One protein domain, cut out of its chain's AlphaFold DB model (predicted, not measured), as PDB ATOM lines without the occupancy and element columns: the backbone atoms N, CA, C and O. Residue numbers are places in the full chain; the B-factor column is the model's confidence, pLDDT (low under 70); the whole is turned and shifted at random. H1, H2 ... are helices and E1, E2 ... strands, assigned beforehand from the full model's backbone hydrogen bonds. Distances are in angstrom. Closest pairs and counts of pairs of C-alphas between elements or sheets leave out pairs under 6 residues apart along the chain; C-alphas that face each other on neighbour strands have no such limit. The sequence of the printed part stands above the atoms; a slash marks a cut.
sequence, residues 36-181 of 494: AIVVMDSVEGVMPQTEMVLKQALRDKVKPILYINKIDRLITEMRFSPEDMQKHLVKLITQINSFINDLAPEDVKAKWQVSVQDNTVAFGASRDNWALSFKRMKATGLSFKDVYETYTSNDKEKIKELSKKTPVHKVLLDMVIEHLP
ATOM      1  N   ALA A  36     197.744 175.273 152.083       95.62
ATOM      2  CA  ALA A  36     199.198 175.322 152.161       95.62
ATOM      3  C   ALA A  36     199.837 175.071 150.792       95.62
ATOM      4  O   ALA A  36     199.412 174.193 150.040       95.62
ATOM      5  N   ILE A  37     200.903 175.818 150.496       95.94
ATOM      6  CA  ILE A  37     201.789 175.534 149.366       95.94
ATOM      7  C   ILE A  37     202.948 174.696 149.894       95.94
ATOM      8  O   ILE A  37     203.837 175.208 150.572       95.94
ATOM      9  N   VAL A  38     202.945 173.405 149.581       94.50
ATOM     10  CA  VAL A  38     204.047 172.506 149.917       94.50
ATOM     11  C   VAL A  38     205.175 172.770 148.930       94.50
ATOM     12  O   VAL A  38     205.071 172.440 147.748       94.50
ATOM     13  N   VAL A  39     206.248 173.400 149.404       94.06
ATOM     14  CA  VAL A  39     207.441 173.661 148.594       94.06
ATOM     15  C   VAL A  39     208.429 172.520 148.779       94.06
ATOM     16  O   VAL A  39     208.848 172.230 149.896       94.06
ATOM     17  N   MET A  40     208.826 171.897 147.676       93.75
ATOM     18  CA  MET A  40     209.766 170.779 147.667       93.75
ATOM     19  C   MET A  40     210.940 171.092 146.745       93.75
ATOM     20  O   MET A  40     210.743 171.568 145.629       93.75
ATOM     21  N   ASP A  41     212.165 170.827 147.189       94.94
ATOM     22  CA  ASP A  41     213.341 170.915 146.322       94.94
ATOM     23  C   ASP A  41     213.339 169.735 145.343       94.94
ATOM     24  O   ASP A  41     213.200 168.577 145.730       94.94
ATOM     25  N   SER A  42     213.488 170.030 144.056       95.94
ATOM     26  CA  SER A  42     213.535 169.022 143.002       95.94
ATOM     27  C   SER A  42     214.717 168.050 143.111       95.94
ATOM     28  O   SER A  42     214.610 166.934 142.611       95.94
ATOM     29  N   VAL A  43     215.830 168.434 143.744       93.88
ATOM     30  CA  VAL A  43     217.025 167.585 143.902       93.88
ATOM     31  C   VAL A  43     216.905 166.701 145.138       93.88
ATOM     32  O   VAL A  43     217.117 165.494 145.060       93.88
ATOM     33  N   GLU A  44     216.566 167.310 146.270       91.38
ATOM     34  CA  GLU A  44     216.466 166.632 147.567       91.38
ATOM     35  C   GLU A  44     215.195 165.776 147.665       91.38
ATOM     36  O   GLU A  44     215.232 164.673 148.205       91.38
ATOM     37  N   GLY A  45     214.090 166.227 147.068       91.44
ATOM     38  CA  GLY A  45     212.806 165.546 147.137       91.44
ATOM     39  C   GLY A  45     212.146 165.684 148.508       91.44
ATOM     40  O   GLY A  45     212.269 166.716 149.171       91.44
ATOM     41  N   VAL A  46     211.399 164.654 148.912       88.25
ATOM     42  CA  VAL A  46     210.704 164.639 150.205       88.25
ATOM     43  C   VAL A  46     211.712 164.392 151.324       88.25
ATOM     44  O   VAL A  46     212.426 163.391 151.311       88.25
ATOM     45  N   MET A  47     211.748 165.307 152.290       87.44
ATOM     46  CA  MET A  47     212.570 165.203 153.495       87.44
ATOM     47  C   MET A  47     211.691 164.937 154.725       87.44
ATOM     48  O   MET A  47     210.515 165.311 154.708       87.44
ATOM     49  N   PRO A  48     212.239 164.393 155.832       83.00
ATOM     50  CA  PRO A  48     211.465 164.123 157.052       83.00
ATOM     51  C   PRO A  48     210.688 165.341 157.572       83.00
ATOM     52  O   PRO A  48     209.582 165.228 158.093       83.00
ATOM     53  N   GLN A  49     211.236 166.543 157.383       80.88
ATOM     54  CA  GLN A  49     210.543 167.772 157.748       80.88
ATOM     55  C   GLN A  49     209.347 168.075 156.836       80.88
ATOM     56  O   GLN A  49     208.311 168.516 157.327       80.88
ATOM     57  N   THR A  50     209.457 167.817 155.529       84.38
ATOM     58  CA  THR A  50     208.326 167.916 154.596       84.38
ATOM     59  C   THR A  50     207.194 166.992 155.039       84.38
ATOM     60  O   THR A  50     206.041 167.414 155.057       84.38
ATOM     61  N   GLU A  51     207.526 165.767 155.455       86.06
ATOM     62  CA  GLU A  51     206.557 164.796 155.974       86.06
ATOM     63  C   GLU A  51     205.892 165.289 157.260       86.06
ATOM     64  O   GLU A  51     204.669 165.262 157.362       86.06
ATOM     65  N   MET A  52     206.673 165.799 158.217       83.12
ATOM     66  CA  MET A  52     206.153 166.309 159.489       83.12
ATOM     67  C   MET A  52     205.173 167.473 159.283       83.12
ATOM     68  O   MET A  52     204.075 167.466 159.842       83.12
ATOM     69  N   VAL A  53     205.541 168.454 158.452       85.50
ATOM     70  CA  VAL A  53     204.689 169.618 158.165       85.50
ATOM     71  C   VAL A  53     203.437 169.203 157.394       85.50
ATOM     72  O   VAL A  53     202.343 169.680 157.695       85.50
ATOM     73  N   LEU A  54     203.565 168.279 156.436       89.31
ATOM     74  CA  LEU A  54     202.425 167.762 155.684       89.31
ATOM     75  C   LEU A  54     201.475 166.953 156.577       89.31
ATOM     76  O   LEU A  54     200.268 167.164 156.505       89.31
ATOM     77  N   LYS A  55     201.997 166.093 157.464       87.69
ATOM     78  CA  LYS A  55     201.210 165.351 158.466       87.69
ATOM     79  C   LYS A  55     200.372 166.307 159.308       87.69
ATOM     80  O   LYS A  55     199.171 166.104 159.466       87.69
ATOM     81  N   GLN A  56     200.995 167.372 159.804       84.50
ATOM     82  CA  GLN A  56     200.319 168.363 160.629       84.50
ATOM     83  C   GLN A  56     199.258 169.153 159.853       84.50
ATOM     84  O   GLN A  56     198.137 169.311 160.332       84.50
ATOM     85  N   ALA A  57     199.581 169.601 158.637       90.00
ATOM     86  CA  ALA A  57     198.636 170.308 157.781       90.00
ATOM     87  C   ALA A  57     197.407 169.439 157.470       90.00
ATOM     88  O   ALA A  57     196.275 169.902 157.582       90.00
ATOM     89  N   LEU A  58     197.612 168.163 157.141       90.94
ATOM     90  CA  LEU A  58     196.527 167.233 156.830       90.94
ATOM     91  C   LEU A  58     195.650 166.915 158.052       90.94
ATOM     92  O   LEU A  58     194.428 166.849 157.897       90.94
ATOM     93  N   ARG A  59     196.239 166.784 159.253       85.00
ATOM     94  CA  ARG A  59     195.504 166.594 160.520       85.00
ATOM     95  C   ARG A  59     194.526 167.742 160.782       85.00
ATOM     96  O   ARG A  59     193.350 167.495 161.030       85.00
ATOM     97  N   ASP A  60     194.978 168.984 160.612       86.38
ATOM     98  CA  ASP A  60     194.163 170.200 160.793       86.38
ATOM     99  C   ASP A  60     193.262 170.518 159.575       86.38
ATOM    100  O   ASP A  60     192.683 171.609 159.473       86.38
ATOM    101  N   LYS A  61     193.143 169.567 158.635       91.81
ATOM    102  CA  LYS A  61     192.440 169.696 157.352       91.81
ATOM    103  C   LYS A  61     192.824 170.971 156.589       91.81
ATOM    104  O   LYS A  61     191.977 171.684 156.060       91.81
ATOM    105  N   VAL A  62     194.112 171.240 156.462       94.44
ATOM    106  CA  VAL A  62     194.644 172.275 155.572       94.44
ATOM    107  C   VAL A  62     194.909 171.659 154.203       94.44
ATOM    108  O   VAL A  62     195.679 170.707 154.075       94.44
ATOM    109  N   LYS A  63     194.266 172.196 153.160       95.75
ATOM    110  CA  LYS A  63     194.364 171.635 151.805       95.75
ATOM    111  C   LYS A  63     195.737 171.941 151.182       95.75
ATOM    112  O   LYS A  63     196.081 173.121 151.071       95.75
ATOM    113  N   PRO A  64     196.511 170.937 150.731       96.00
ATOM    114  CA  PRO A  64     197.807 171.179 150.109       96.00
ATOM    115  C   PRO A  64     197.701 171.408 148.591       96.00
ATOM    116  O   PRO A  64     196.884 170.798 147.904       96.00
ATOM    117  N   ILE A  65     198.599 172.236 148.062       97.31
ATOM    118  CA  ILE A  65     199.037 172.227 146.657       97.31
ATOM    119  C   ILE A  65     200.559 172.085 146.609       97.31
ATOM    120  O   ILE A  65     201.241 172.442 147.569       97.31
ATOM    121  N   LEU A  66     201.106 171.565 145.509       97.56
ATOM    122  CA  LEU A  66     202.532 171.245 145.416       97.56
ATOM    123  C   LEU A  66     203.277 172.221 144.502       97.56
ATOM    124  O   LEU A  66     202.883 172.448 143.358       97.56
ATOM    125  N   TYR A  67     204.408 172.731 144.981       97.94
ATOM    126  CA  TYR A  67     205.365 173.477 144.175       97.94
ATOM    127  C   TYR A  67     206.751 172.832 144.254       97.94
ATOM    128  O   TYR A  67     207.412 172.850 145.294       97.94
ATOM    129  N   ILE A  68     207.205 172.273 143.133       97.56
ATOM    130  CA  ILE A  68     208.537 171.683 143.005       97.56
ATOM    131  C   ILE A  68     209.508 172.761 142.518       97.56
ATOM    132  O   ILE A  68     209.465 173.203 141.368       97.56
ATOM    133  N   ASN A  69     210.381 173.197 143.416       97.38
ATOM    134  CA  ASN A  69     211.306 174.302 143.223       97.38
ATOM    135  C   ASN A  69     212.711 173.813 142.833       97.38
ATOM    136  O   ASN A  69     213.053 172.637 142.954       97.38
ATOM    137  N   LYS A  70     213.561 174.756 142.423       96.75
ATOM    138  CA  LYS A  70     214.958 174.545 142.019       96.75
ATOM    139  C   LYS A  70     215.129 173.638 140.795       96.75
ATOM    140  O   LYS A  70     216.121 172.921 140.690       96.75
ATOM    141  N   ILE A  71     214.173 173.679 139.862       96.31
ATOM    142  CA  ILE A  71     214.222 172.899 138.611       96.31
ATOM    143  C   ILE A  71     215.492 173.194 137.798       96.31
ATOM    144  O   ILE A  71     215.987 172.318 137.092       96.31
ATOM    145  N   ASP A  72     216.056 174.397 137.934       94.31
ATOM    146  CA  ASP A  72     217.334 174.777 137.333       94.31
ATOM    147  C   ASP A  72     218.463 173.801 137.693       94.31
ATOM    148  O   ASP A  72     219.231 173.405 136.817       94.31
ATOM    149  N   ARG A  73     218.507 173.323 138.943       95.56
ATOM    150  CA  ARG A  73     219.552 172.413 139.433       95.56
ATOM    151  C   ARG A  73     219.480 171.028 138.792       95.56
ATOM    152  O   ARG A  73     220.523 170.415 138.568       95.56
ATOM    153  N   LEU A  74     218.286 170.548 138.427       95.38
ATOM    154  CA  LEU A  74     218.155 169.291 137.677       95.38
ATOM    155  C   LEU A  74     218.867 169.365 136.319       95.38
ATOM    156  O   LEU A  74     219.420 168.372 135.849       95.38
ATOM    157  N   ILE A  75     218.879 170.551 135.711       93.69
ATOM    158  CA  ILE A  75     219.478 170.782 134.398       93.69
ATOM    159  C   ILE A  75     220.974 171.066 134.548       93.69
ATOM    160  O   ILE A  75     221.798 170.424 133.900       93.69
ATOM    161  N   THR A  76     221.351 172.008 135.416       92.25
ATOM    162  CA  THR A  76     222.732 172.504 135.491       92.25
ATOM    163  C   THR A  76     223.655 171.617 136.321       92.25
ATOM    164  O   THR A  76     224.820 171.447 135.960       92.25
ATOM    165  N   GLU A  77     223.163 171.056 137.430       93.25
ATOM    166  CA  GLU A  77     223.965 170.245 138.357       93.25
ATOM    167  C   GLU A  77     223.813 168.755 138.048       93.25
ATOM    168  O   GLU A  77     224.807 168.067 137.819       93.25
ATOM    169  N   MET A  78     222.569 168.270 137.977       93.06
ATOM    170  CA  MET A  78     222.280 166.844 137.773       93.06
ATOM    171  C   MET A  78     222.363 166.412 136.303       93.06
ATOM    172  O   MET A  78     222.458 165.218 136.027       93.06
ATOM    173  N   ARG A  79     222.363 167.370 135.360       92.06
ATOM    174  CA  ARG A  79     222.461 167.147 133.904       92.06
ATOM    175  C   ARG A  79     221.411 166.174 133.362       92.06
ATOM    176  O   ARG A  79     221.706 165.359 132.488       92.06
ATOM    177  N   PHE A  80     220.193 166.239 133.890       93.69
ATOM    178  CA  PHE A  80     219.098 165.388 133.435       93.69
ATOM    179  C   PHE A  80     218.659 165.761 132.021       93.69
ATOM    180  O   PHE A  80     218.537 166.939 131.704       93.69
ATOM    181  N   SER A  81     218.353 164.756 131.198       92.50
ATOM    182  CA  SER A  81     217.613 164.972 129.951       92.50
ATOM    183  C   SER A  81     216.168 165.417 130.248       92.50
ATOM    184  O   SER A  81     215.671 165.181 131.357       92.50
ATOM    185  N   PRO A  82     215.444 166.020 129.285       90.69
ATOM    186  CA  PRO A  82     214.022 166.327 129.455       90.69
ATOM    187  C   PRO A  82     213.180 165.111 129.875       90.69
ATOM    188  O   PRO A  82     212.283 165.233 130.710       90.69
ATOM    189  N   GLU A  83     213.481 163.928 129.338       91.81
ATOM    190  CA  GLU A  83     212.802 162.676 129.671       91.81
ATOM    191  C   GLU A  83     213.111 162.219 131.105       91.81
ATOM    192  O   GLU A  83     212.209 161.783 131.825       91.81
ATOM    193  N   ASP A  84     214.366 162.338 131.545       93.56
ATOM    194  CA  ASP A  84     214.769 161.976 132.910       93.56
ATOM    195  C   ASP A  84     214.193 162.950 133.941       93.56
ATOM    196  O   ASP A  84     213.710 162.515 134.988       93.56
ATOM    197  N   MET A  85     214.144 164.248 133.618       93.19
ATOM    198  CA  MET A  85     213.437 165.244 134.425       93.19
ATOM    199  C   MET A  85     211.973 164.855 134.613       93.19
ATOM    200  O   MET A  85     211.494 164.820 135.741       93.19
ATOM    201  N   GLN A  86     211.258 164.524 133.533       91.69
ATOM    202  CA  GLN A  86     209.852 164.128 133.629       91.69
ATOM    203  C   GLN A  86     209.663 162.891 134.511       91.69
ATOM    204  O   GLN A  86     208.811 162.905 135.399       91.69
ATOM    205  N   LYS A  87     210.474 161.842 134.321       94.56
ATOM    206  CA  LYS A  87     210.413 160.629 135.154       94.56
ATOM    207  C   LYS A  87     210.667 160.934 136.629       94.56
ATOM    208  O   LYS A  87     209.947 160.429 137.491       94.56
ATOM    209  N   HIS A  88     211.668 161.762 136.921       95.25
ATOM    210  CA  HIS A  88     212.009 162.161 138.285       95.25
ATOM    211  C   HIS A  88     210.891 162.974 138.942       95.25
ATOM    212  O   HIS A  88     210.464 162.655 140.046       95.25
ATOM    213  N   LEU A  89     210.341 163.965 138.238       95.06
ATOM    214  CA  LEU A  89     209.241 164.786 138.744       95.06
ATOM    215  C   LEU A  89     207.973 163.959 138.999       95.06
ATOM    216  O   LEU A  89     207.323 164.147 140.024       95.06
ATOM    217  N   VAL A  90     207.653 162.998 138.126       95.81
ATOM    218  CA  VAL A  90     206.547 162.054 138.357       95.81
ATOM    219  C   VAL A  90     206.789 161.230 139.620       95.81
ATOM    220  O   VAL A  90     205.875 161.081 140.426       95.81
ATOM    221  N   LYS A  91     208.015 160.738 139.840       96.25
ATOM    222  CA  LYS A  91     208.364 160.003 141.064       96.25
ATOM    223  C   LYS A  91     208.133 160.849 142.320       96.25
ATOM    224  O   LYS A  91     207.537 160.349 143.270       96.25
ATOM    225  N   LEU A  92     208.564 162.111 142.313       95.69
ATOM    226  CA  LEU A  92     208.375 163.031 143.437       95.69
ATOM    227  C   LEU A  92     206.888 163.284 143.741       95.69
ATOM    228  O   LEU A  92     206.478 163.262 144.901       95.69
ATOM    229  N   ILE A  93     206.064 163.469 142.706       96.31
ATOM    230  CA  ILE A  93     204.611 163.640 142.859       96.31
ATOM    231  C   ILE A  93     203.978 162.377 143.451       96.31
ATOM    232  O   ILE A  93     203.176 162.470 144.378       96.31
ATOM    233  N   THR A  94     204.364 161.194 142.967       95.94
ATOM    234  CA  THR A  94     203.871 159.913 143.496       95.94
ATOM    235  C   THR A  94     204.219 159.730 144.974       95.94
ATOM    236  O   THR A  94     203.381 159.257 145.734       95.94
ATOM    237  N   GLN A  95     205.423 160.129 145.398       93.94
ATOM    238  CA  GLN A  95     205.823 160.082 146.809       93.94
ATOM    239  C   GLN A  95     204.919 160.966 147.675       93.94
ATOM    240  O   GLN A  95     204.344 160.473 148.640       93.94
ATOM    241  N   ILE A  96     204.718 162.234 147.294       94.12
ATOM    242  CA  ILE A  96     203.810 163.152 148.007       94.12
ATOM    243  C   ILE A  96     202.384 162.595 148.067       94.12
ATOM    244  O   ILE A  96     201.753 162.626 149.118       94.12
ATOM    245  N   ASN A  97     201.885 162.039 146.967       95.06
ATOM    246  CA  ASN A  97     200.552 161.446 146.911       95.06
ATOM    247  C   ASN A  97     200.397 160.212 147.808       95.06
ATOM    248  O   ASN A  97     199.332 160.044 148.404       95.06
ATOM    249  N   SER A  98     201.449 159.397 147.959       93.12
ATOM    250  CA  SER A  98     201.477 158.309 148.946       93.12
ATOM    251  C   SER A  98     201.301 158.863 150.355       93.12
ATOM    252  O   SER A  98     200.389 158.446 151.056       93.12
ATOM    253  N   PHE A  99     202.079 159.884 150.734       89.69
ATOM    254  CA  PHE A  99     201.941 160.518 152.049       89.69
ATOM    255  C   PHE A  99     200.552 161.117 152.272       89.69
ATOM    256  O   PHE A  99     199.972 160.931 153.336       89.69
ATOM    257  N   ILE A 100     199.985 161.803 151.275       91.88
ATOM    258  CA  ILE A 100     198.615 162.325 151.370       91.88
ATOM    259  C   ILE A 100     197.623 161.174 151.554       91.88
ATOM    260  O   ILE A 100     196.710 161.285 152.363       91.88
ATOM    261  N   ASN A 101     197.787 160.064 150.837       91.75
ATOM    262  CA  ASN A 101     196.897 158.915 150.965       91.75
ATOM    263  C   ASN A 101     196.988 158.243 152.346       91.75
ATOM    264  O   ASN A 101     195.968 157.781 152.853       91.75
ATOM    265  N   ASP A 102     198.182 158.211 152.934       87.88
ATOM    266  CA  ASP A 102     198.445 157.539 154.207       87.88
ATOM    267  C   ASP A 102     198.075 158.411 155.421       87.88
ATOM    268  O   ASP A 102     197.700 157.884 156.467       87.88
ATOM    269  N   LEU A 103     198.165 159.741 155.293       86.00
ATOM    270  CA  LEU A 103     198.021 160.686 156.410       86.00
ATOM    271  C   LEU A 103     196.738 161.524 156.371       86.00
ATOM    272  O   LEU A 103     196.317 162.033 157.410       86.00
ATOM    273  N   ALA A 104     196.135 161.740 155.199       86.81
ATOM    274  CA  ALA A 104     194.959 162.596 155.100       86.81
ATOM    275  C   ALA A 104     193.701 161.897 155.643       86.81
ATOM    276  O   ALA A 104     193.528 160.693 155.439       86.81
ATOM    277  N   PRO A 105     192.765 162.647 156.256       84.88
ATOM    278  CA  PRO A 105     191.484 162.092 156.675       84.88
ATOM    279  C   PRO A 105     190.731 161.413 155.520       84.88
ATOM    280  O   PRO A 105     190.750 161.880 154.375       84.88
ATOM    281  N   GLU A 106     190.028 160.319 155.826       86.44
ATOM    282  CA  GLU A 106     189.335 159.462 154.848       86.44
ATOM    283  C   GLU A 106     188.387 160.229 153.909       86.44
ATOM    284  O   GLU A 106     188.253 159.891 152.733       86.44
ATOM    285  N   ASP A 107     187.757 161.301 154.397       85.94
ATOM    286  CA  ASP A 107     186.808 162.117 153.638       85.94
ATOM    287  C   ASP A 107     187.463 163.030 152.584       85.94
ATOM    288  O   ASP A 107     186.789 163.474 151.640       85.94
ATOM    289  N   VAL A 108     188.768 163.290 152.712       87.31
ATOM    290  CA  VAL A 108     189.522 164.203 151.837       87.31
ATOM    291  C   VAL A 108     190.674 163.539 151.082       87.31
ATOM    292  O   VAL A 108     191.051 164.054 150.028       87.31
ATOM    293  N   LYS A 109     191.183 162.380 151.528       87.12
ATOM    294  CA  LYS A 109     192.406 161.753 150.985       87.12
ATOM    295  C   LYS A 109     192.431 161.585 149.465       87.12
ATOM    296  O   LYS A 109     193.446 161.866 148.836       87.12
ATOM    297  N   ALA A 110     191.304 161.200 148.859       87.69
ATOM    298  CA  ALA A 110     191.192 161.027 147.409       87.69
ATOM    299  C   ALA A 110     191.057 162.364 146.659       87.69
ATOM    300  O   ALA A 110     191.516 162.492 145.530       87.69
ATOM    301  N   LYS A 111     190.429 163.368 147.285       90.31
ATOM    302  CA  LYS A 111     190.158 164.684 146.680       90.31
ATOM    303  C   LYS A 111     191.360 165.624 146.734       90.31
ATOM    304  O   LYS A 111     191.379 166.612 146.007       90.31
ATOM    305  N   TRP A 112     192.295 165.379 147.648       94.62
ATOM    306  CA  TRP A 112     193.464 166.234 147.882       94.62
ATOM    307  C   TRP A 112     194.752 165.679 147.278       94.62
ATOM    308  O   TRP A 112     195.808 166.280 147.452       94.62
ATOM    309  N   GLN A 113     194.666 164.565 146.548       94.69
ATOM    310  CA  GLN A 113     195.758 164.108 145.697       94.69
ATOM    311  C   GLN A 113     196.158 165.229 144.736       94.69
ATOM    312  O   GLN A 113     195.301 165.907 144.164       94.69
ATOM    313  N   VAL A 114     197.461 165.416 144.557       95.81
ATOM    314  CA  VAL A 114     197.995 166.439 143.667       95.81
ATOM    315  C   VAL A 114     198.348 165.831 142.314       95.81
ATOM    316  O   VAL A 114     198.980 164.777 142.225       95.81
ATOM    317  N   SER A 115     197.963 166.498 141.232       95.81
ATOM    318  CA  SER A 115     198.286 166.071 139.876       95.81
ATOM    319  C   SER A 115     198.675 167.255 138.993       95.81
ATOM    320  O   SER A 115     198.287 168.405 139.215       95.81
ATOM    321  N   VAL A 116     199.476 166.971 137.966       94.88
ATOM    322  CA  VAL A 116     199.835 167.982 136.965       94.88
ATOM    323  C   VAL A 116     198.602 168.354 136.147       94.88
ATOM    324  O   VAL A 116     198.371 169.526 135.877       94.88
ATOM    325  N   GLN A 117     197.797 167.360 135.773       93.00
ATOM    326  CA  GLN A 117     196.634 167.506 134.901       93.00
ATOM    327  C   GLN A 117     195.541 168.370 135.532       93.00
ATOM    328  O   GLN A 117     194.936 169.177 134.825       93.00
ATOM    329  N   ASP A 118     195.350 168.250 136.846       93.69
ATOM    330  CA  ASP A 118     194.373 169.030 137.611       93.69
ATOM    331  C   ASP A 118     194.919 170.396 138.038       93.69
ATOM    332  O   ASP A 118     194.253 171.115 138.771       93.69
ATOM    333  N   ASN A 119     196.120 170.766 137.573       95.12
ATOM    334  CA  ASN A 119     196.758 172.058 137.823       95.12
ATOM    335  C   ASN A 119     197.083 172.335 139.309       95.12
ATOM    336  O   ASN A 119     197.424 173.457 139.665       95.12
ATOM    337  N   THR A 120     197.096 171.305 140.164       96.50
ATOM    338  CA  THR A 120     197.460 171.408 141.593       96.50
ATOM    339  C   THR A 120     198.965 171.244 141.854       96.50
ATOM    340  O   THR A 120     199.397 171.225 143.010       96.50
ATOM    341  N   VAL A 121     199.769 171.091 140.795       97.81
ATOM    342  CA  VAL A 121     201.236 171.007 140.839       97.81
ATOM    343  C   VAL A 121     201.848 172.068 139.924       97.81
ATOM    344  O   VAL A 121     201.507 172.147 138.740       97.81
ATOM    345  N   ALA A 122     202.803 172.833 140.454       97.62
ATOM    346  CA  ALA A 122     203.684 173.703 139.680       97.62
ATOM    347  C   ALA A 122     205.155 173.318 139.846       97.62
ATOM    348  O   ALA A 122     205.569 172.736 140.847       97.62
ATOM    349  N   PHE A 123     205.952 173.710 138.860       97.38
ATOM    350  CA  PHE A 123     207.390 173.480 138.794       97.38
ATOM    351  C   PHE A 123     208.088 174.804 138.523       97.38
ATOM    352  O   PHE A 123     207.600 175.579 137.705       97.38
ATOM    353  N   GLY A 124     209.227 175.086 139.143       96.81
ATOM    354  CA  GLY A 124     209.903 176.350 138.869       96.81
ATOM    355  C   GLY A 124     211.273 176.510 139.490       96.81
ATOM    356  O   GLY A 124     211.821 175.608 140.126       96.81
ATOM    357  N   ALA A 125     211.820 177.704 139.296       97.06
ATOM    358  CA  ALA A 125     213.007 178.168 139.990       97.06
ATOM    359  C   ALA A 125     212.697 179.542 140.584       97.06
ATOM    360  O   ALA A 125     212.776 180.565 139.901       97.06
ATOM    361  N   SER A 126     212.346 179.574 141.873       95.62
ATOM    362  CA  SER A 126     211.952 180.819 142.547       95.62
ATOM    363  C   SER A 126     213.054 181.876 142.510       95.62
ATOM    364  O   SER A 126     212.748 183.055 142.366       95.62
ATOM    365  N   ARG A 127     214.331 181.463 142.564       95.38
ATOM    366  CA  ARG A 127     215.488 182.367 142.417       95.38
ATOM    367  C   ARG A 127     215.440 183.142 141.097       95.38
ATOM    368  O   ARG A 127     215.761 184.325 141.063       95.38
ATOM    369  N   ASP A 128     214.994 182.474 140.039       95.50
ATOM    370  CA  ASP A 128     214.978 183.000 138.676       95.50
ATOM    371  C   ASP A 128     213.570 183.505 138.274       95.50
ATOM    372  O   ASP A 128     213.330 183.858 137.121       95.50
ATOM    373  N   ASN A 129     212.645 183.598 139.243       96.19
ATOM    374  CA  ASN A 129     211.307 184.191 139.138       96.19
ATOM    375  C   ASN A 129     210.365 183.590 138.080       96.19
ATOM    376  O   ASN A 129     209.455 184.277 137.609       96.19
ATOM    377  N   TRP A 130     210.509 182.310 137.738       96.56
ATOM    378  CA  TRP A 130     209.589 181.630 136.824       96.56
ATOM    379  C   TRP A 130     209.006 180.353 137.432       96.56
ATOM    380  O   TRP A 130     209.642 179.686 138.250       96.56
ATOM    381  N   ALA A 131     207.794 180.005 137.001       97.38
ATOM    382  CA  ALA A 131     207.179 178.708 137.268       97.38
ATOM    383  C   ALA A 131     206.300 178.262 136.094       97.38
ATOM    384  O   ALA A 131     205.902 179.075 135.264       97.38
ATOM    385  N   LEU A 132     205.988 176.975 136.017       95.50
ATOM    386  CA  LEU A 132     205.105 176.352 135.043       95.50
ATOM    387  C   LEU A 132     204.078 175.488 135.769       95.50
ATOM    388  O   LEU A 132     204.427 174.673 136.621       95.50
ATOM    389  N   SER A 133     202.822 175.638 135.374       95.31
ATOM    390  CA  SER A 133     201.727 174.724 135.685       95.31
ATOM    391  C   SER A 133     201.114 174.230 134.377       95.31
ATOM    392  O   SER A 133     201.354 174.813 133.314       95.31
ATOM    393  N   PHE A 134     200.295 173.184 134.420       93.31
ATOM    394  CA  PHE A 134     199.678 172.632 133.211       93.31
ATOM    395  C   PHE A 134     198.839 173.658 132.440       93.31
ATOM    396  O   PHE A 134     198.951 173.767 131.214       93.31
ATOM    397  N   LYS A 135     198.051 174.472 133.151       92.62
ATOM    398  CA  LYS A 135     197.268 175.561 132.552       92.62
ATOM    399  C   LYS A 135     198.173 176.602 131.900       92.62
ATOM    400  O   LYS A 135     197.921 177.031 130.773       92.62
ATOM    401  N   ARG A 136     199.280 176.958 132.560       91.75
ATOM    402  CA  ARG A 136     200.231 177.942 132.039       91.75
ATOM    403  C   ARG A 136     201.004 177.433 130.824       91.75
ATOM    404  O   ARG A 136     201.211 178.198 129.882       91.75
ATOM    405  N   MET A 137     201.374 176.155 130.810       92.25
ATOM    406  CA  MET A 137     201.995 175.500 129.656       92.25
ATOM    407  C   MET A 137     201.067 175.560 128.441       92.25
ATOM    408  O   MET A 137     201.488 175.985 127.369       92.25
ATOM    409  N   LYS A 138     199.774 175.250 128.618       92.00
ATOM    410  CA  LYS A 138     198.773 175.377 127.545       92.00
ATOM    411  C   LYS A 138     198.608 176.816 127.054       92.00
ATOM    412  O   LYS A 138     198.546 177.033 125.850       92.00
ATOM    413  N   ALA A 139     198.547 177.786 127.965       90.62
ATOM    414  CA  ALA A 139     198.320 179.189 127.615       90.62
ATOM    415  C   ALA A 139     199.523 179.847 126.914       90.62
ATOM    416  O   ALA A 139     199.347 180.709 126.058       90.62
ATOM    417  N   THR A 140     200.749 179.471 127.289       90.50
ATOM    418  CA  THR A 140     201.985 180.089 126.767       90.50
ATOM    419  C   THR A 140     202.647 179.292 125.645       90.50
ATOM    420  O   THR A 140     203.525 179.823 124.970       90.50
ATOM    421  N   GLY A 141     202.265 178.024 125.463       91.44
ATOM    422  CA  GLY A 141     202.935 177.081 124.566       91.44
ATOM    423  C   GLY A 141     204.297 176.595 125.074       91.44
ATOM    424  O   GLY A 141     204.981 175.881 124.349       91.44
ATOM    425  N   LEU A 142     204.700 176.974 126.294       91.06
ATOM    426  CA  LEU A 142     205.976 176.578 126.887       91.06
ATOM    427  C   LEU A 142     205.943 175.125 127.365       91.06
ATOM    428  O   LEU A 142     204.964 174.653 127.949       91.06
ATOM    429  N   SER A 143     207.067 174.446 127.183       89.31
ATOM    430  CA  SER A 143     207.302 173.066 127.584       89.31
ATOM    431  C   SER A 143     208.578 172.931 128.422       89.31
ATOM    432  O   SER A 143     209.423 173.827 128.467       89.31
ATOM    433  N   PHE A 144     208.767 171.770 129.055       87.81
ATOM    434  CA  PHE A 144     210.025 171.456 129.746       87.81
ATOM    435  C   PHE A 144     211.238 171.455 128.813       87.81
ATOM    436  O   PHE A 144     212.349 171.716 129.267       87.81
ATOM    437  N   LYS A 145     211.034 171.208 127.514       90.56
ATOM    438  CA  LYS A 145     212.102 171.284 126.519       90.56
ATOM    439  C   LYS A 145     212.607 172.720 126.364       90.56
ATOM    440  O   LYS A 145     213.813 172.931 126.367       90.56
ATOM    441  N   ASP A 146     211.707 173.702 126.332       91.69
ATOM    442  CA  ASP A 146     212.080 175.120 126.237       91.69
ATOM    443  C   ASP A 146     212.847 175.586 127.484       91.69
ATOM    444  O   ASP A 146     213.826 176.330 127.390       91.69
ATOM    445  N   VAL A 147     212.436 175.109 128.666       92.12
ATOM    446  CA  VAL A 147     213.158 175.354 129.925       92.12
ATOM    447  C   VAL A 147     214.551 174.725 129.873       92.12
ATOM    448  O   VAL A 147     215.539 175.396 130.171       92.12
ATOM    449  N   TYR A 148     214.646 173.463 129.449       93.06
ATOM    450  CA  TYR A 148     215.915 172.752 129.306       93.06
ATOM    451  C   TYR A 148     216.877 173.478 128.356       93.06
ATOM    452  O   TYR A 148     218.030 173.724 128.711       93.06
ATOM    453  N   GLU A 149     216.405 173.889 127.178       92.75
ATOM    454  CA  GLU A 149     217.196 174.643 126.199       92.75
ATOM    455  C   GLU A 149     217.643 176.006 126.747       92.75
ATOM    456  O   GLU A 149     218.792 176.411 126.546       92.75
ATOM    457  N   THR A 150     216.767 176.689 127.492       92.44
ATOM    458  CA  THR A 150     217.076 177.972 128.139       92.44
ATOM    459  C   THR A 150     218.260 177.829 129.094       92.44
ATOM    460  O   THR A 150     219.261 178.533 128.935       92.44
ATOM    461  N   TYR A 151     218.204 176.876 130.025       92.12
ATOM    462  CA  TYR A 151     219.271 176.663 131.009       92.12
ATOM    463  C   TYR A 151     220.544 176.057 130.408       92.12
ATOM    464  O   TYR A 151     221.643 176.437 130.805       92.12
ATOM    465  N   THR A 152     220.423 175.186 129.402       91.75
ATOM    466  CA  THR A 152     221.585 174.604 128.705       91.75
ATOM    467  C   THR A 152     222.360 175.659 127.916       91.75
ATOM    468  O   THR A 152     223.584 175.594 127.824       91.75
ATOM    469  N   SER A 153     221.669 176.667 127.370       89.38
ATOM    470  CA  SER A 153     222.327 177.770 126.662       89.38
ATOM    471  C   SER A 153     223.119 178.713 127.577       89.38
ATOM    472  O   SER A 153     223.940 179.482 127.080       89.38
ATOM    473  N   ASN A 154     222.887 178.650 128.896       83.38
ATOM    474  CA  ASN A 154     223.483 179.519 129.916       83.38
ATOM    475  C   ASN A 154     223.332 181.028 129.618       83.38
ATOM    476  O   ASN A 154     224.150 181.854 130.028       83.38
ATOM    477  N   ASP A 155     222.278 181.391 128.880       90.88
ATOM    478  CA  ASP A 155     221.976 182.760 128.478       90.88
ATOM    479  C   ASP A 155     221.031 183.417 129.493       90.88
ATOM    480  O   ASP A 155     219.845 183.085 129.600       90.88
ATOM    481  N   LYS A 156     221.566 184.385 130.241       90.44
ATOM    482  CA  LYS A 156     220.815 185.110 131.272       90.44
ATOM    483  C   LYS A 156     219.636 185.903 130.708       90.44
ATOM    484  O   LYS A 156     218.643 186.066 131.419       90.44
ATOM    485  N   GLU A 157     219.707 186.384 129.466       93.00
ATOM    486  CA  GLU A 157     218.585 187.111 128.865       93.00
ATOM    487  C   GLU A 157     217.423 186.164 128.556       93.00
ATOM    488  O   GLU A 157     216.276 186.504 128.845       93.00
ATOM    489  N   LYS A 158     217.689 184.927 128.121       92.75
ATOM    490  CA  LYS A 158     216.628 183.922 127.927       92.75
ATOM    491  C   LYS A 158     215.946 183.523 129.234       92.75
ATOM    492  O   LYS A 158     214.724 183.397 129.268       92.75
ATOM    493  N   ILE A 159     216.701 183.388 130.328       92.31
ATOM    494  CA  ILE A 159     216.122 183.140 131.664       92.31
ATOM    495  C   ILE A 159     215.213 184.310 132.071       92.31
ATOM    496  O   ILE A 159     214.100 184.119 132.567       92.31
ATOM    497  N   LYS A 160     215.641 185.545 131.800       93.25
ATOM    498  CA  LYS A 160     214.843 186.743 132.071       93.25
ATOM    499  C   LYS A 160     213.586 186.807 131.201       93.25
ATOM    500  O   LYS A 160     212.523 187.166 131.705       93.25
ATOM    501  N   GLU A 161     213.661 186.436 129.927       93.69
ATOM    502  CA  GLU A 161     212.487 186.307 129.057       93.69
ATOM    503  C   GLU A 161     211.511 185.239 129.560       93.69
ATOM    504  O   GLU A 161     210.303 185.490 129.591       93.69
ATOM    505  N   LEU A 162     212.019 184.092 130.020       93.00
ATOM    506  CA  LEU A 162     211.214 183.039 130.637       93.00
ATOM    507  C   LEU A 162     210.466 183.573 131.867       93.00
ATOM    508  O   LEU A 162     209.246 183.431 131.943       93.00
ATOM    509  N   SER A 163     211.156 184.288 132.764       93.94
ATOM    510  CA  SER A 163     210.542 184.908 133.952       93.94
ATOM    511  C   SER A 163     209.427 185.903 133.617       93.94
ATOM    512  O   SER A 163     208.436 185.987 134.334       93.94
ATOM    513  N   LYS A 164     209.530 186.621 132.490       94.00
ATOM    514  CA  LYS A 164     208.480 187.540 132.023       94.00
ATOM    515  C   LYS A 164     207.292 186.795 131.419       94.00
ATOM    516  O   LYS A 164     206.150 187.200 131.627       94.00
ATOM    517  N   LYS A 165     207.549 185.723 130.662       93.25
ATOM    518  CA  LYS A 165     206.501 184.905 130.033       93.25
ATOM    519  C   LYS A 165     205.711 184.106 131.059       93.25
ATOM    520  O   LYS A 165     204.498 183.964 130.911       93.25
ATOM    521  N   THR A 166     206.368 183.599 132.100       95.19
ATOM    522  CA  THR A 166     205.731 182.753 133.112       95.19
ATOM    523  C   THR A 166     206.178 183.095 134.541       95.19
ATOM    524  O   THR A 166     206.853 182.302 135.197       95.19
ATOM    525  N   PRO A 167     205.818 184.292 135.049       96.12
ATOM    526  CA  PRO A 167     206.270 184.747 136.359       96.12
ATOM    527  C   PRO A 167     205.779 183.828 137.478       96.12
ATOM    528  O   PRO A 167     204.593 183.497 137.522       96.12
ATOM    529  N   VAL A 168     206.668 183.487 138.415       96.25
ATOM    530  CA  VAL A 168     206.363 182.566 139.528       96.25
ATOM    531  C   VAL A 168     205.125 182.987 140.324       96.25
ATOM    532  O   VAL A 168     204.255 182.163 140.583       96.25
ATOM    533  N   HIS A 169     204.996 184.280 140.643       94.94
ATOM    534  CA  HIS A 169     203.868 184.784 141.427       94.94
ATOM    535  C   HIS A 169     202.532 184.599 140.704       94.94
ATOM    536  O   HIS A 169     201.557 184.259 141.355       94.94
ATOM    537  N   LYS A 170     202.472 184.774 139.376       93.88
ATOM    538  CA  LYS A 170     201.219 184.577 138.634       93.88
ATOM    539  C   LYS A 170     200.793 183.122 138.713       93.88
ATOM    540  O   LYS A 170     199.698 182.834 139.154       93.88
ATOM    541  N   VAL A 171     201.704 182.210 138.384       95.81
ATOM    542  CA  VAL A 171     201.403 180.774 138.383       95.81
ATOM    543  C   VAL A 171     200.972 180.286 139.763       95.81
ATOM    544  O   VAL A 171     199.964 179.594 139.872       95.81
ATOM    545  N   LEU A 172     201.707 180.655 140.816       96.62
ATOM    546  CA  LEU A 172     201.385 180.204 142.167       96.62
ATOM    547  C   LEU A 172     200.103 180.843 142.708       96.62
ATOM    548  O   LEU A 172     199.306 180.134 143.312       96.62
ATOM    549  N   LEU A 173     199.873 182.143 142.492       95.50
ATOM    550  CA  LEU A 173     198.655 182.798 142.982       95.50
ATOM    551  C   LEU A 173     197.414 182.354 142.196       95.50
ATOM    552  O   LEU A 173     196.374 182.145 142.814       95.50
ATOM    553  N   ASP A 174     197.532 182.113 140.886       94.31
ATOM    554  CA  ASP A 174     196.460 181.516 140.079       94.31
ATOM    555  C   ASP A 174     196.085 180.133 140.647       94.31
ATOM    556  O   ASP A 174     194.910 179.842 140.864       94.31
ATOM    557  N   MET A 175     197.080 179.298 140.978       96.38
ATOM    558  CA  MET A 175     196.841 177.996 141.614       96.38
ATOM    559  C   MET A 175     196.219 178.112 143.008       96.38
ATOM    560  O   MET A 175     195.361 177.304 143.357       96.38
ATOM    561  N   VAL A 176     196.638 179.094 143.809       96.19
ATOM    562  CA  VAL A 176     196.047 179.364 145.128       96.19
ATOM    563  C   VAL A 176     194.565 179.694 144.982       96.19
ATOM    564  O   VAL A 176     193.747 179.068 145.646       96.19
ATOM    565  N   ILE A 177     194.211 180.617 144.088       94.75
ATOM    566  CA  ILE A 177     192.822 181.041 143.864       94.75
ATOM    567  C   ILE A 177     191.970 179.888 143.311       94.75
ATOM    568  O   ILE A 177     190.813 179.720 143.699       94.75
ATOM    569  N   GLU A 178     192.532 179.084 142.406       94.06
ATOM    570  CA  GLU A 178     191.807 177.993 141.753       94.06
ATOM    571  C   GLU A 178     191.582 176.793 142.684       94.06
ATOM    572  O   GLU A 178     190.521 176.160 142.634       94.06
ATOM    573  N   HIS A 179     192.560 176.470 143.535       95.94
ATOM    574  CA  HIS A 179     192.581 175.195 144.251       95.94
ATOM    575  C   HIS A 179     192.497 175.302 145.769       95.94
ATOM    576  O   HIS A 179     192.039 174.332 146.379       95.94
ATOM    577  N   LEU A 180     192.903 176.406 146.397       96.62
ATOM    578  CA  LEU A 180     192.779 176.553 147.848       96.62
ATOM    579  C   LEU A 180     191.391 177.104 148.225       96.62
ATOM    580  O   LEU A 180     190.804 177.889 147.479       96.62
ATOM    581  N   PRO A 181     190.816 176.639 149.346       96.12
ATOM    582  CA  PRO A 181     189.478 177.031 149.766       96.12
ATOM    583  C   PRO A 181     189.481 178.446 150.358       96.12
ATOM    584  O   PRO A 181     190.453 178.874 150.980       96.12
TER     585      PRO A 181
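AT A GLANCE: This is residues 36 to 181 of the 494 residues of the protein "Protein synthesis factor GTP-binding" of Candidatus Parvarchaeum acidophilus ARMAN-5 (UniProt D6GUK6). A small, strongly twisted sheet of four strands is the core of an elongated body: H7 packs on one face of it, and the long H3 runs past it on the side away from H7. H1 lies over E1 and E2, H4 is beside E3 and E4, and H2, H5 and H6 gather toward one end. The printed part has 146 residues with seven named helices and four named strands, in the order E1 H1 E2 H2 H3 E3 E4 H4 H5 H6 H7, a mixed class of helices and strands. The sheet runs E1 E2 E3 E4 and is mixed, parallel but for E4. The whole is compact, with a radius of gyration of the C-alphas of 15.2 A and spans of 47 by 29 by 22 A.

HOW THE PARTS SIT: E1, residues 36 to 41, is parallel to E2, residues 63 to 69, with N 38 and O 65 at 2.8 A. H1, residues 48 to 59, is over both at a height of 9.3 A, fitted, only just, on 6 C-alphas of the sheet. E2 is parallel to E3, residues 121 to 125, with N 122 and O 66 at 2.9 A. E1, H1, E2 and E2, H2, H3, E3, with H2 at residues 71 to 76 and H3 at 82 to 103, are strand-helix-strand units, parallel neighbour strands joined through helices, with right-handed crossovers. H3 only grazes the sheet with residues 89 to 100, and its residues 99 to 103 touch H1 at a steep tilt of 49 degrees, closest at the C-alphas of Lys 55 and Leu 103, 6.0 A. E3 and E4, residues 130 to 133, are an antiparallel hairpin, with N 132 and O 123 at 2.7 A. H4, residues 134 to 140, stands at the sheet's level, its height of 1.7 A fitted, only just, on 6 C-alphas. H5, residues 144 to 152, touches H2, closest at the C-alphas of Ile 75 and Tyr 148, 6.5 A. H5 and H6, residues 156 to 165, are a helical hairpin at a shallow tilt of 27 degrees. H7, residues 168 to 179, makes two layers with the sheet, along E3 at 13 degrees on the local plane, at a height of 8.1 A. Every O i to N i+4 pair is within hydrogen-bond range in H1, H3, H4, H5, H6 and H7, and 1 of 2 in H2.

IN THESE COORDINATES: E1 begins at C-alpha 36, (199.198, 175.322, 152.161). H3 is 31.9 A long, E2 19.2 A, H1 16.5 A and H7 16.3 A. H7 ends at C-alpha 179, (192.581, 175.195, 144.251).

THE WHOLE: The C-alphas farthest apart, those of Glu 106 and Asp 155, are 48.0 A apart. The printed part has no cut, and the link from H3 to E3, 17 residues, is long. The mean pLDDT of the printed part is 92.8, and no printed residue is under 70.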